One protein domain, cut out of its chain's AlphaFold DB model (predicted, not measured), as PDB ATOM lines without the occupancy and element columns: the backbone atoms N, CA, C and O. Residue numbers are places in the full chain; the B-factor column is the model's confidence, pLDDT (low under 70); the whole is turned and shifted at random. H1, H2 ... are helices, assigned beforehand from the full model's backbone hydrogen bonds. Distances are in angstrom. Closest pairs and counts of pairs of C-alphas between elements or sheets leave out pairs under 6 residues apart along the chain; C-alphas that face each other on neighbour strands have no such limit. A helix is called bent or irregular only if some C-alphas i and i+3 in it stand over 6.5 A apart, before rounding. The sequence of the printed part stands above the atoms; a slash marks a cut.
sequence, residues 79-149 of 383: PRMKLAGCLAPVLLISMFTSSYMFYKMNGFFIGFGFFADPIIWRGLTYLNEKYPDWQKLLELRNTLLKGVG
ATOM      1  N   PRO A  79     277.836 273.456 217.618       68.44
ATOM      2  CA  PRO A  79     277.688 272.212 218.378       68.44
ATOM      3  C   PRO A  79     278.910 271.295 218.249       68.44
ATOM      4  O   PRO A  79     279.336 270.698 219.236       68.44
ATOM      5  N   ARG A  80     279.516 271.227 217.054       73.12
ATOM      6  CA  ARG A  80     280.724 270.428 216.798       73.12
ATOM      7  C   ARG A  80     281.909 270.898 217.633       73.12
ATOM      8  O   ARG A  80     282.555 270.070 218.262       73.12
ATOM      9  N   MET A  81     282.145 272.207 217.712       76.81
ATOM     10  CA  MET A  81     283.225 272.769 218.529       76.81
ATOM     11  C   MET A  81     282.989 272.578 220.031       76.81
ATOM     12  O   MET A  81     283.939 272.317 220.764       76.81
ATOM     13  N   LYS A  82     281.737 272.635 220.506       77.25
ATOM     14  CA  LYS A  82     281.405 272.315 221.908       77.25
ATOM     15  C   LYS A  82     281.664 270.847 222.242       77.25
ATOM     16  O   LYS A  82     282.240 270.550 223.286       77.25
ATOM     17  N   LEU A  83     281.264 269.938 221.354       80.69
ATOM     18  CA  LEU A  83     281.510 268.506 221.514       80.69
ATOM     19  C   LEU A  83     283.013 268.198 221.456       80.69
ATOM     20  O   LEU A  83     283.524 267.492 222.323       80.69
ATOM     21  N   ALA A  84     283.731 268.785 220.494       80.81
ATOM     22  CA  ALA A  84     285.182 268.669 220.376       80.81
ATOM     23  C   ALA A  84     285.899 269.222 221.617       80.81
ATOM     24  O   ALA A  84     286.801 268.573 222.131       80.81
ATOM     25  N   GLY A  85     285.449 270.358 222.159       84.75
ATOM     26  CA  GLY A  85     285.971 270.924 223.405       84.75
ATOM     27  C   GLY A  85     285.741 270.035 224.632       84.75
ATOM     28  O   GLY A  85     286.560 270.044 225.544       84.75
ATOM     29  N   CYS A  86     284.673 269.229 224.648       83.19
ATOM     30  CA  CYS A  86     284.424 268.240 225.701       83.19
ATOM     31  C   CYS A  86     285.242 266.949 225.509       83.19
ATOM     32  O   CYS A  86     285.692 266.355 226.486       83.19
ATOM     33  N   LEU A  87     285.444 266.507 224.264       84.44
ATOM     34  CA  LEU A  87     286.190 265.286 223.929       84.44
ATOM     35  C   LEU A  87     287.708 265.475 223.992       84.44
ATOM     36  O   LEU A  87     288.411 264.553 224.392       84.44
ATOM     37  N   ALA A  88     288.220 266.657 223.641       87.56
ATOM     38  CA  ALA A  88     289.645 266.975 223.664       87.56
ATOM     39  C   ALA A  88     290.322 266.695 225.022       87.56
ATOM     40  O   ALA A  88     291.330 265.990 225.027       87.56
ATOM     41  N   PRO A  89     289.799 267.149 226.180       85.75
ATOM     42  CA  PRO A  89     290.412 266.835 227.469       85.75
ATOM     43  C   PRO A  89     290.328 265.344 227.812       85.75
ATOM     44  O   PRO A  89     291.272 264.805 228.379       85.75
ATOM     45  N   VAL A  90     289.250 264.649 227.434       86.81
ATOM     46  CA  VAL A  90     289.121 263.195 227.648       86.81
ATOM     47  C   VAL A  90     290.165 262.436 226.831       86.81
ATOM     48  O   VAL A  90     290.816 261.530 227.347       86.81
ATOM     49  N   LEU A  91     290.372 262.846 225.578       87.19
ATOM     50  CA  LEU A  91     291.380 262.271 224.697       87.19
ATOM     51  C   LEU A  91     292.788 262.543 225.238       87.19
ATOM     52  O   LEU A  91     293.573 261.605 225.366       87.19
ATOM     53  N   LEU A  92     293.087 263.778 225.647       89.56
ATOM     54  CA  LEU A  92     294.368 264.120 226.271       89.56
ATOM     55  C   LEU A  92     294.630 263.279 227.525       89.56
ATOM     56  O   LEU A  92     295.697 262.685 227.646       89.56
ATOM     57  N   ILE A  93     293.653 263.151 228.424       86.31
ATOM     58  CA  ILE A  93     293.783 262.312 229.623       86.31
ATOM     59  C   ILE A  93     294.020 260.848 229.234       86.31
ATOM     60  O   ILE A  93     294.866 260.190 229.842       86.31
ATOM     61  N   SER A  94     293.339 260.344 228.200       85.94
ATOM     62  CA  SER A  94     293.536 258.974 227.711       85.94
ATOM     63  C   SER A  94     294.959 258.726 227.199       85.94
ATOM     64  O   SER A  94     295.521 257.672 227.474       85.94
ATOM     65  N   MET A  95     295.584 259.717 226.556       87.56
ATOM     66  CA  MET A  95     296.936 259.592 226.001       87.56
ATOM     67  C   MET A  95     298.020 259.502 227.086       87.56
ATOM     68  O   MET A  95     299.044 258.856 226.886       87.56
ATOM     69  N   PHE A  96     297.784 260.116 228.248       85.44
ATOM     70  CA  PHE A  96     298.699 260.085 229.394       85.44
ATOM     71  C   PHE A  96     298.356 259.004 230.434       85.44
ATOM     72  O   PHE A  96     299.116 258.797 231.382       85.44
ATOM     73  N   THR A  97     297.235 258.291 230.280       86.88
ATOM     74  CA  THR A  97     296.786 257.285 231.253       86.88
ATOM     75  C   THR A  97     297.165 255.878 230.799       86.88
ATOM     76  O   THR A  97     296.544 255.300 229.914       86.88
ATOM     77  N   SER A  98     298.156 255.277 231.461       87.94
ATOM     78  CA  SER A  98     298.455 253.846 231.309       87.94
ATOM     79  C   SER A  98     297.314 252.973 231.860       87.94
ATOM     80  O   SER A  98     296.657 253.350 232.833       87.94
ATOM     81  N   SER A  99     297.122 251.770 231.303       84.81
ATOM     82  CA  SER A  99     296.124 250.782 231.760       84.81
ATOM     83  C   SER A  99     296.190 250.534 233.279       84.81
ATOM     84  O   SER A  99     295.165 250.484 233.959       84.81
ATOM     85  N   TYR A 100     297.396 250.501 233.857       88.25
ATOM     86  CA  TYR A 100     297.579 250.360 235.306       88.25
ATOM     87  C   TYR A 100     297.028 251.556 236.105       88.25
ATOM     88  O   TYR A 100     296.341 251.373 237.112       88.25
ATOM     89  N   MET A 101     297.290 252.786 235.648       88.31
ATOM     90  CA  MET A 101     296.719 253.997 236.250       88.31
ATOM     91  C   MET A 101     295.202 254.018 236.093       88.31
ATOM     92  O   MET A 101     294.514 254.398 237.033       88.31
ATOM     93  N   PHE A 102     294.668 253.543 234.967       87.25
ATOM     94  CA  PHE A 102     293.228 253.468 234.746       87.25
ATOM     95  C   PHE A 102     292.529 252.593 235.798       87.25
ATOM     96  O   PHE A 102     291.593 253.058 236.450       87.25
ATOM     97  N   TYR A 103     293.004 251.368 236.041       90.62
ATOM     98  CA  TYR A 103     292.412 250.495 237.066       90.62
ATOM     99  C   TYR A 103     292.547 251.069 238.484       90.62
ATOM    100  O   TYR A 103     291.588 251.024 239.257       90.62
ATOM    101  N   LYS A 104     293.698 251.672 238.819       89.38
ATOM    102  CA  LYS A 104     293.901 252.330 240.121       89.38
ATOM    103  C   LYS A 104     292.977 253.531 240.322       89.38
ATOM    104  O   LYS A 104     292.409 253.675 241.400       89.38
ATOM    105  N   MET A 105     292.807 254.367 239.298       89.69
ATOM    106  CA  MET A 105     291.926 255.536 239.347       89.69
ATOM    107  C   MET A 105     290.465 255.114 239.488       89.69
ATOM    108  O   MET A 105     289.770 255.642 240.348       89.69
ATOM    109  N   ASN A 106     290.006 254.119 238.723       91.06
ATOM    110  CA  ASN A 106     288.647 253.588 238.863       91.06
ATOM    111  C   ASN A 106     288.402 253.019 240.269       91.06
ATOM    112  O   ASN A 106     287.400 253.357 240.897       91.06
ATOM    113  N   GLY A 107     289.338 252.227 240.804       91.38
ATOM    114  CA  GLY A 107     289.253 251.716 242.176       91.38
ATOM    115  C   GLY A 107     289.225 252.834 243.224       91.38
ATOM    116  O   GLY A 107     288.432 252.783 244.163       91.38
ATOM    117  N   PHE A 108     290.030 253.881 243.028       93.81
ATOM    118  CA  PHE A 108     290.030 255.066 243.881       93.81
ATOM    119  C   PHE A 108     288.709 255.842 243.805       93.81
ATOM    120  O   PHE A 108     288.176 256.191 244.849       93.81
ATOM    121  N   PHE A 109     288.143 256.083 242.617       91.88
ATOM    122  CA  PHE A 109     286.865 256.792 242.464       91.88
ATOM    123  C   PHE A 109     285.696 256.018 243.064       91.88
ATOM    124  O   PHE A 109     284.840 256.616 243.716       91.88
ATOM    125  N   ILE A 110     285.678 254.694 242.891       92.88
ATOM    126  CA  ILE A 110     284.688 253.827 243.532       92.88
ATOM    127  C   ILE A 110     284.839 253.934 245.053       92.88
ATOM    128  O   ILE A 110     283.867 254.238 245.740       92.88
ATOM    129  N   GLY A 111     286.057 253.781 245.582       91.25
ATOM    130  CA  GLY A 111     286.330 253.949 247.011       91.25
ATOM    131  C   GLY A 111     285.932 255.334 247.532       91.25
ATOM    132  O   GLY A 111     285.243 255.448 248.540       91.25
ATOM    133  N   PHE A 112     286.277 256.398 246.814       93.31
ATOM    134  CA  PHE A 112     285.908 257.765 247.164       93.31
ATOM    135  C   PHE A 112     284.385 257.948 247.170       93.31
ATOM    136  O   PHE A 112     283.849 258.524 248.106       93.31
ATOM    137  N   GLY A 113     283.659 257.391 246.200       88.69
ATOM    138  CA  GLY A 113     282.197 257.447 246.176       88.69
ATOM    139  C   GLY A 113     281.536 256.828 247.413       88.69
ATOM    140  O   GLY A 113     280.546 257.365 247.905       88.69
ATOM    141  N   PHE A 114     282.090 255.736 247.950       89.56
ATOM    142  CA  PHE A 114     281.556 255.075 249.148       89.56
ATOM    143  C   PHE A 114     282.020 255.717 250.462       89.56
ATOM    144  O   PHE A 114     281.232 255.813 251.401       89.56
ATOM    145  N   PHE A 115     283.280 256.149 250.546       89.94
ATOM    146  CA  PHE A 115     283.897 256.591 251.802       89.94
ATOM    147  C   PHE A 115     284.011 258.117 251.948       89.94
ATOM    148  O   PHE A 115     284.238 258.604 253.054       89.94
ATOM    149  N   ALA A 116     283.818 258.896 250.879       88.06
ATOM    150  CA  ALA A 116     283.894 260.359 250.916       88.06
ATOM    151  C   ALA A 116     282.544 261.050 251.149       88.06
ATOM    152  O   ALA A 116     282.468 262.269 251.003       88.06
ATOM    153  N   ASP A 117     281.501 260.321 251.559       84.81
ATOM    154  CA  ASP A 117     280.186 260.876 251.922       84.81
ATOM    155  C   ASP A 117     280.285 262.169 252.777       84.81
ATOM    156  O   ASP A 117     279.744 263.197 252.360       84.81
ATOM    157  N   PRO A 118     281.064 262.238 253.883       87.94
ATOM    158  CA  PRO A 118     281.167 263.469 254.682       87.94
ATOM    159  C   PRO A 118     281.820 264.655 253.950       87.94
ATOM    160  O   PRO A 118     281.559 265.811 254.286       87.94
ATOM    161  N   ILE A 119     282.666 264.396 252.951       89.50
ATOM    162  CA  ILE A 119     283.322 265.430 252.138       89.50
ATOM    163  C   ILE A 119     282.374 265.892 251.028       89.50
ATOM    164  O   ILE A 119     282.235 267.092 250.794       89.50
ATOM    165  N   ILE A 120     281.676 264.948 250.392       85.56
ATOM    166  CA  ILE A 120     280.706 265.201 249.323       85.56
ATOM    167  C   ILE A 120     279.568 266.083 249.842       85.56
ATOM    168  O   ILE A 120     279.249 267.087 249.211       85.56
ATOM    169  N   TRP A 121     279.010 265.791 251.022       85.44
ATOM    170  CA  TRP A 121     277.952 266.620 251.612       85.44
ATOM    171  C   TRP A 121     278.414 268.040 251.947       85.44
ATOM    172  O   TRP A 121     277.676 268.992 251.694       85.44
ATOM    173  N   ARG A 122     279.640 268.218 252.455       88.12
ATOM    174  CA  ARG A 122     280.211 269.556 252.699       88.12
ATOM    175  C   ARG A 122     280.405 270.332 251.398       88.12
ATOM    176  O   ARG A 122     280.039 271.501 251.331       88.12
ATOM    177  N   GLY A 123     280.915 269.667 250.362       86.31
ATOM    178  CA  GLY A 123     281.086 270.252 249.033       86.31
ATOM    179  C   GLY A 123     279.756 270.643 248.390       86.31
ATOM    180  O   GLY A 123     279.621 271.762 247.908       86.31
ATOM    181  N   LEU A 124     278.753 269.763 248.441       83.56
ATOM    182  CA  LEU A 124     277.406 270.026 247.927       83.56
ATOM    183  C   LEU A 124     276.725 271.178 248.665       83.56
ATOM    184  O   LEU A 124     276.094 272.010 248.024       83.56
ATOM    185  N   THR A 125     276.868 271.253 249.990       84.19
ATOM    186  CA  THR A 125     276.267 272.330 250.793       84.19
ATOM    187  C   THR A 125     276.909 273.677 250.461       84.19
ATOM    188  O   THR A 125     276.194 274.633 250.179       84.19
ATOM    189  N   TYR A 126     278.242 273.731 250.371       89.25
ATOM    190  CA  TYR A 126     278.975 274.928 249.944       89.25
ATOM    191  C   TYR A 126     278.648 275.339 248.498       89.25
ATOM    192  O   TYR A 126     278.489 276.521 248.196       89.25
ATOM    193  N   LEU A 127     278.512 274.366 247.592       85.25
ATOM    194  CA  LEU A 127     278.146 274.619 246.199       85.25
ATOM    195  C   LEU A 127     276.711 275.146 246.082       85.25
ATOM    196  O   LEU A 127     276.468 276.065 245.306       85.25
ATOM    197  N   ASN A 128     275.785 274.610 246.878       86.19
ATOM    198  CA  ASN A 128     274.396 275.054 246.918       86.19
ATOM    199  C   ASN A 128     274.246 276.456 247.533       86.19
ATOM    200  O   ASN A 128     273.378 277.214 247.117       86.19
ATOM    201  N   GLU A 129     275.104 276.807 248.491       89.19
ATOM    202  CA  GLU A 129     275.143 278.136 249.108       89.19
ATOM    203  C   GLU A 129     275.723 279.193 248.158       89.19
ATOM    204  O   GLU A 129     275.196 280.298 248.057       89.19
ATOM    205  N   LYS A 130     276.785 278.850 247.415       89.12
ATOM    206  CA  LYS A 130     277.474 279.800 246.529       89.12
ATOM    207  C   LYS A 130     276.854 279.909 245.133       89.12
ATOM    208  O   LYS A 130     276.916 280.975 244.527       89.12
ATOM    209  N   TYR A 131     276.271 278.824 244.618       83.12
ATOM    210  CA  TYR A 131     275.692 278.745 243.274       83.12
ATOM    211  C   TYR A 131     274.390 277.927 243.275       83.12
ATOM    212  O   TYR A 131     274.417 276.769 242.880       83.12
ATOM    213  N   PRO A 132     273.231 278.495 243.645       80.38
ATOM    214  CA  PRO A 132     271.984 277.737 243.833       80.38
ATOM    215  C   PRO A 132     271.462 277.010 242.575       80.38
ATOM    216  O   PRO A 132     270.771 276.002 242.689       80.38
ATOM    217  N   ASP A 133     271.830 277.460 241.371       79.25
ATOM    218  CA  ASP A 133     271.373 276.896 240.090       79.25
ATOM    219  C   ASP A 133     272.385 275.954 239.405       79.25
ATOM    220  O   ASP A 133     272.238 275.623 238.225       79.25
ATOM    221  N   TRP A 134     273.418 275.482 240.112       81.69
ATOM    222  CA  TRP A 134     274.457 274.618 239.527       81.69
ATOM    223  C   TRP A 134     273.900 273.340 238.874       81.69
ATOM    224  O   TRP A 134     274.432 272.867 237.869       81.69
ATOM    225  N   GLN A 135     272.785 272.814 239.387       78.31
ATOM    226  CA  GLN A 135     272.105 271.641 238.831       78.31
ATOM    227  C   GLN A 135     271.565 271.895 237.417       78.31
ATOM    228  O   GLN A 135     271.650 271.015 236.564       78.31
ATOM    229  N   LYS A 136     271.104 273.118 237.122       76.69
ATOM    230  CA  LYS A 136     270.630 273.497 235.780       76.69
ATOM    231  C   LYS A 136     271.762 273.545 234.759       76.69
ATOM    232  O   LYS A 136     271.508 273.396 233.568       76.69
ATOM    233  N   LEU A 137     273.008 273.742 235.194       72.00
ATOM    234  CA  LEU A 137     274.185 273.683 234.322       72.00
ATOM    235  C   LEU A 137     274.587 272.236 234.002       72.00
ATOM    236  O   LEU A 137     275.174 271.981 232.955       72.00
ATOM    237  N   LEU A 138     274.249 271.275 234.863       73.62
ATOM    238  CA  LEU A 138     274.481 269.855 234.588       73.62
ATOM    239  C   LEU A 138     273.480 269.271 233.590       73.62
ATOM    240  O   LEU A 138     273.747 268.233 232.984       73.62
ATOM    241  N   GLU A 139     272.349 269.940 233.372       75.88
ATOM    242  CA  GLU A 139     271.459 269.589 232.276       75.88
ATOM    243  C   GLU A 139     272.202 269.768 230.946       75.88
ATOM    244  O   GLU A 139     272.511 270.886 230.527       75.88
ATOM    245  N   LEU A 140     272.446 268.657 230.239       63.59
ATOM    246  CA  LEU A 140     273.114 268.655 228.928       63.59
ATOM    247  C   LEU A 140     272.449 269.613 227.933       63.59
ATOM    248  O   LEU A 140     273.117 270.162 227.060       63.59
ATOM    249  N   ARG A 141     271.143 269.853 228.089       60.69
ATOM    250  CA  ARG A 141     270.357 270.818 227.307       60.69
ATOM    251  C   ARG A 141     270.856 272.256 227.445       60.69
ATOM    252  O   ARG A 141     270.831 273.000 226.470       60.69
ATOM    253  N   ASN A 142     271.353 272.631 228.619       65.75
ATOM    254  CA  ASN A 142     271.769 273.996 228.929       65.75
ATOM    255  C   ASN A 142     273.270 274.225 228.711       65.75
ATOM    256  O   ASN A 142     273.711 275.375 228.669       65.75
ATOM    257  N   THR A 143     274.052 273.163 228.511       70.56
ATOM    258  CA  THR A 143     275.493 273.235 228.236       70.56
ATOM    259  C   THR A 143     275.833 272.726 226.839       70.56
ATOM    260  O   THR A 143     276.041 273.526 225.918       70.56
ATOM    261  N   LEU A 144     275.854 271.402 226.672       64.31
ATOM    262  CA  LEU A 144     276.343 270.714 225.476       64.31
ATOM    263  C   LEU A 144     275.399 270.883 224.276       64.31
ATOM    264  O   LEU A 144     275.841 271.178 223.168       64.31
ATOM    265  N   LEU A 145     274.093 270.769 224.514       63.16
ATOM    266  CA  LEU A 145     273.035 270.861 223.507       63.16
ATOM    267  C   LEU A 145     272.391 272.256 223.449       63.16
ATOM    268  O   LEU A 145     271.398 272.451 222.747       63.16
ATOM    269  N   LYS A 146     272.952 273.253 224.149       58.34
ATOM    270  CA  LYS A 146     272.447 274.632 224.096       58.34
ATOM    271  C   LYS A 146     272.597 275.179 222.677       58.34
ATOM    272  O   LYS A 146     273.721 275.458 222.242       58.34
ATOM    273  N   GLY A 147     271.462 275.353 222.001       53.62
ATOM    274  CA  GLY A 147     271.371 275.829 220.618       53.62
ATOM    275  C   GLY A 147     271.268 274.728 219.560       53.62
ATOM    276  O   GLY A 147     271.269 275.054 218.379       53.62
ATOM    277  N   VAL A 148     271.172 273.452 219.950       58.41
ATOM    278  CA  VAL A 148     270.723 272.401 219.029       58.41
ATOM    279  C   VAL A 148     269.207 272.538 218.913       58.41
ATOM    280  O   VAL A 148     268.498 272.434 219.918       58.41
ATOM    281  N   GLY A 149     268.729 272.859 217.709       51.06
ATOM    282  CA  GLY A 149     267.304 272.943 217.410       51.06
ATOM    283  C   GLY A 149     266.606 271.648 217.815       51.06
ATOM    284  O   GLY A 149     267.154 270.552 217.696       51.06
TER     285      GLY A 149
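What this domain is: This is residues 79 to 149 of the 383 residues of an uncharacterized protein of Glarea lozoyensis (strain ATCC 74030 / MF5533) (UniProt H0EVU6). The backbone makes an open, flat, four-sided frame with an empty middle: H1, H2 and H3 are three of its sides, and the short H4 with the tail of residues 139 to 149 makes the fourth, leading back toward the beginning of H1. No helix touches another, and the chain turns at the corners through tight links. The printed part has 71 residues with four named helices, H1, H2, H3 and H4 in that order, and no named strand; the class is all helix. It is only just loose, close to extended, with a radius of gyration of the C-alphas of 16.2 A, and the C-alphas span 40 by 36 by 16 A.

How they stand to each other: Begin with the longest helix, H1, residues 79 to 96, and look near residue 87, where it has a kink of 26 degrees. H1 is neither bent nor irregular, but only just: C-alphas 86 and 89 are 6.4 A apart. Go on to H2, residues 99 to 115; H1 and H2 are apart although a tight link of 2 residues joins them. Next comes H3, residues 117 to 130, which H2 meets only through their tight link of 1 residue. Then look at H4, residues 134 to 138, which is close to H3 but not clearly touching it; their closest C-alphas, those of Asn 128 and Trp 134, are 7.4 A apart. H1 is apart from H3 and from H4, and H2 is apart from H4. In H2 and H4 every O i to N i+4 pair is within hydrogen-bond range; in H1 it is 12 of 14 and in H3 9 of 10.

Where its parts are: Find C-alpha 79 at (277.688, 272.212, 218.378); from there H1 runs 26.6 A to C-alpha 96 at (298.699, 260.085, 229.394). H2 runs 24.2 A from C-alpha 99 to C-alpha 115. H3 runs 19.9 A from C-alpha 117 to C-alpha 130. H4, from C-alpha 134, runs 6.9 A and ends at C-alpha 138 at (274.481, 269.855, 234.588).

The domain as a whole: Look for the two C-alphas farthest apart, those of Tyr 100 and Gly 149, at 41.8 A; the first and last printed C-alphas, those of Pro 79 and Gly 149, are 10.5 A apart. Among the stretches that stand free are residues 87 to 93 of H1, 106 to 111 of H2 and 121 to 126 of H3. The printed part has no cut, and the three links between helices are tight. The mean pLDDT of the printed part is 81.9; in the B-factor column you will find values under 70 at residue 79, residues 140 to 142 and residues 144 to 149.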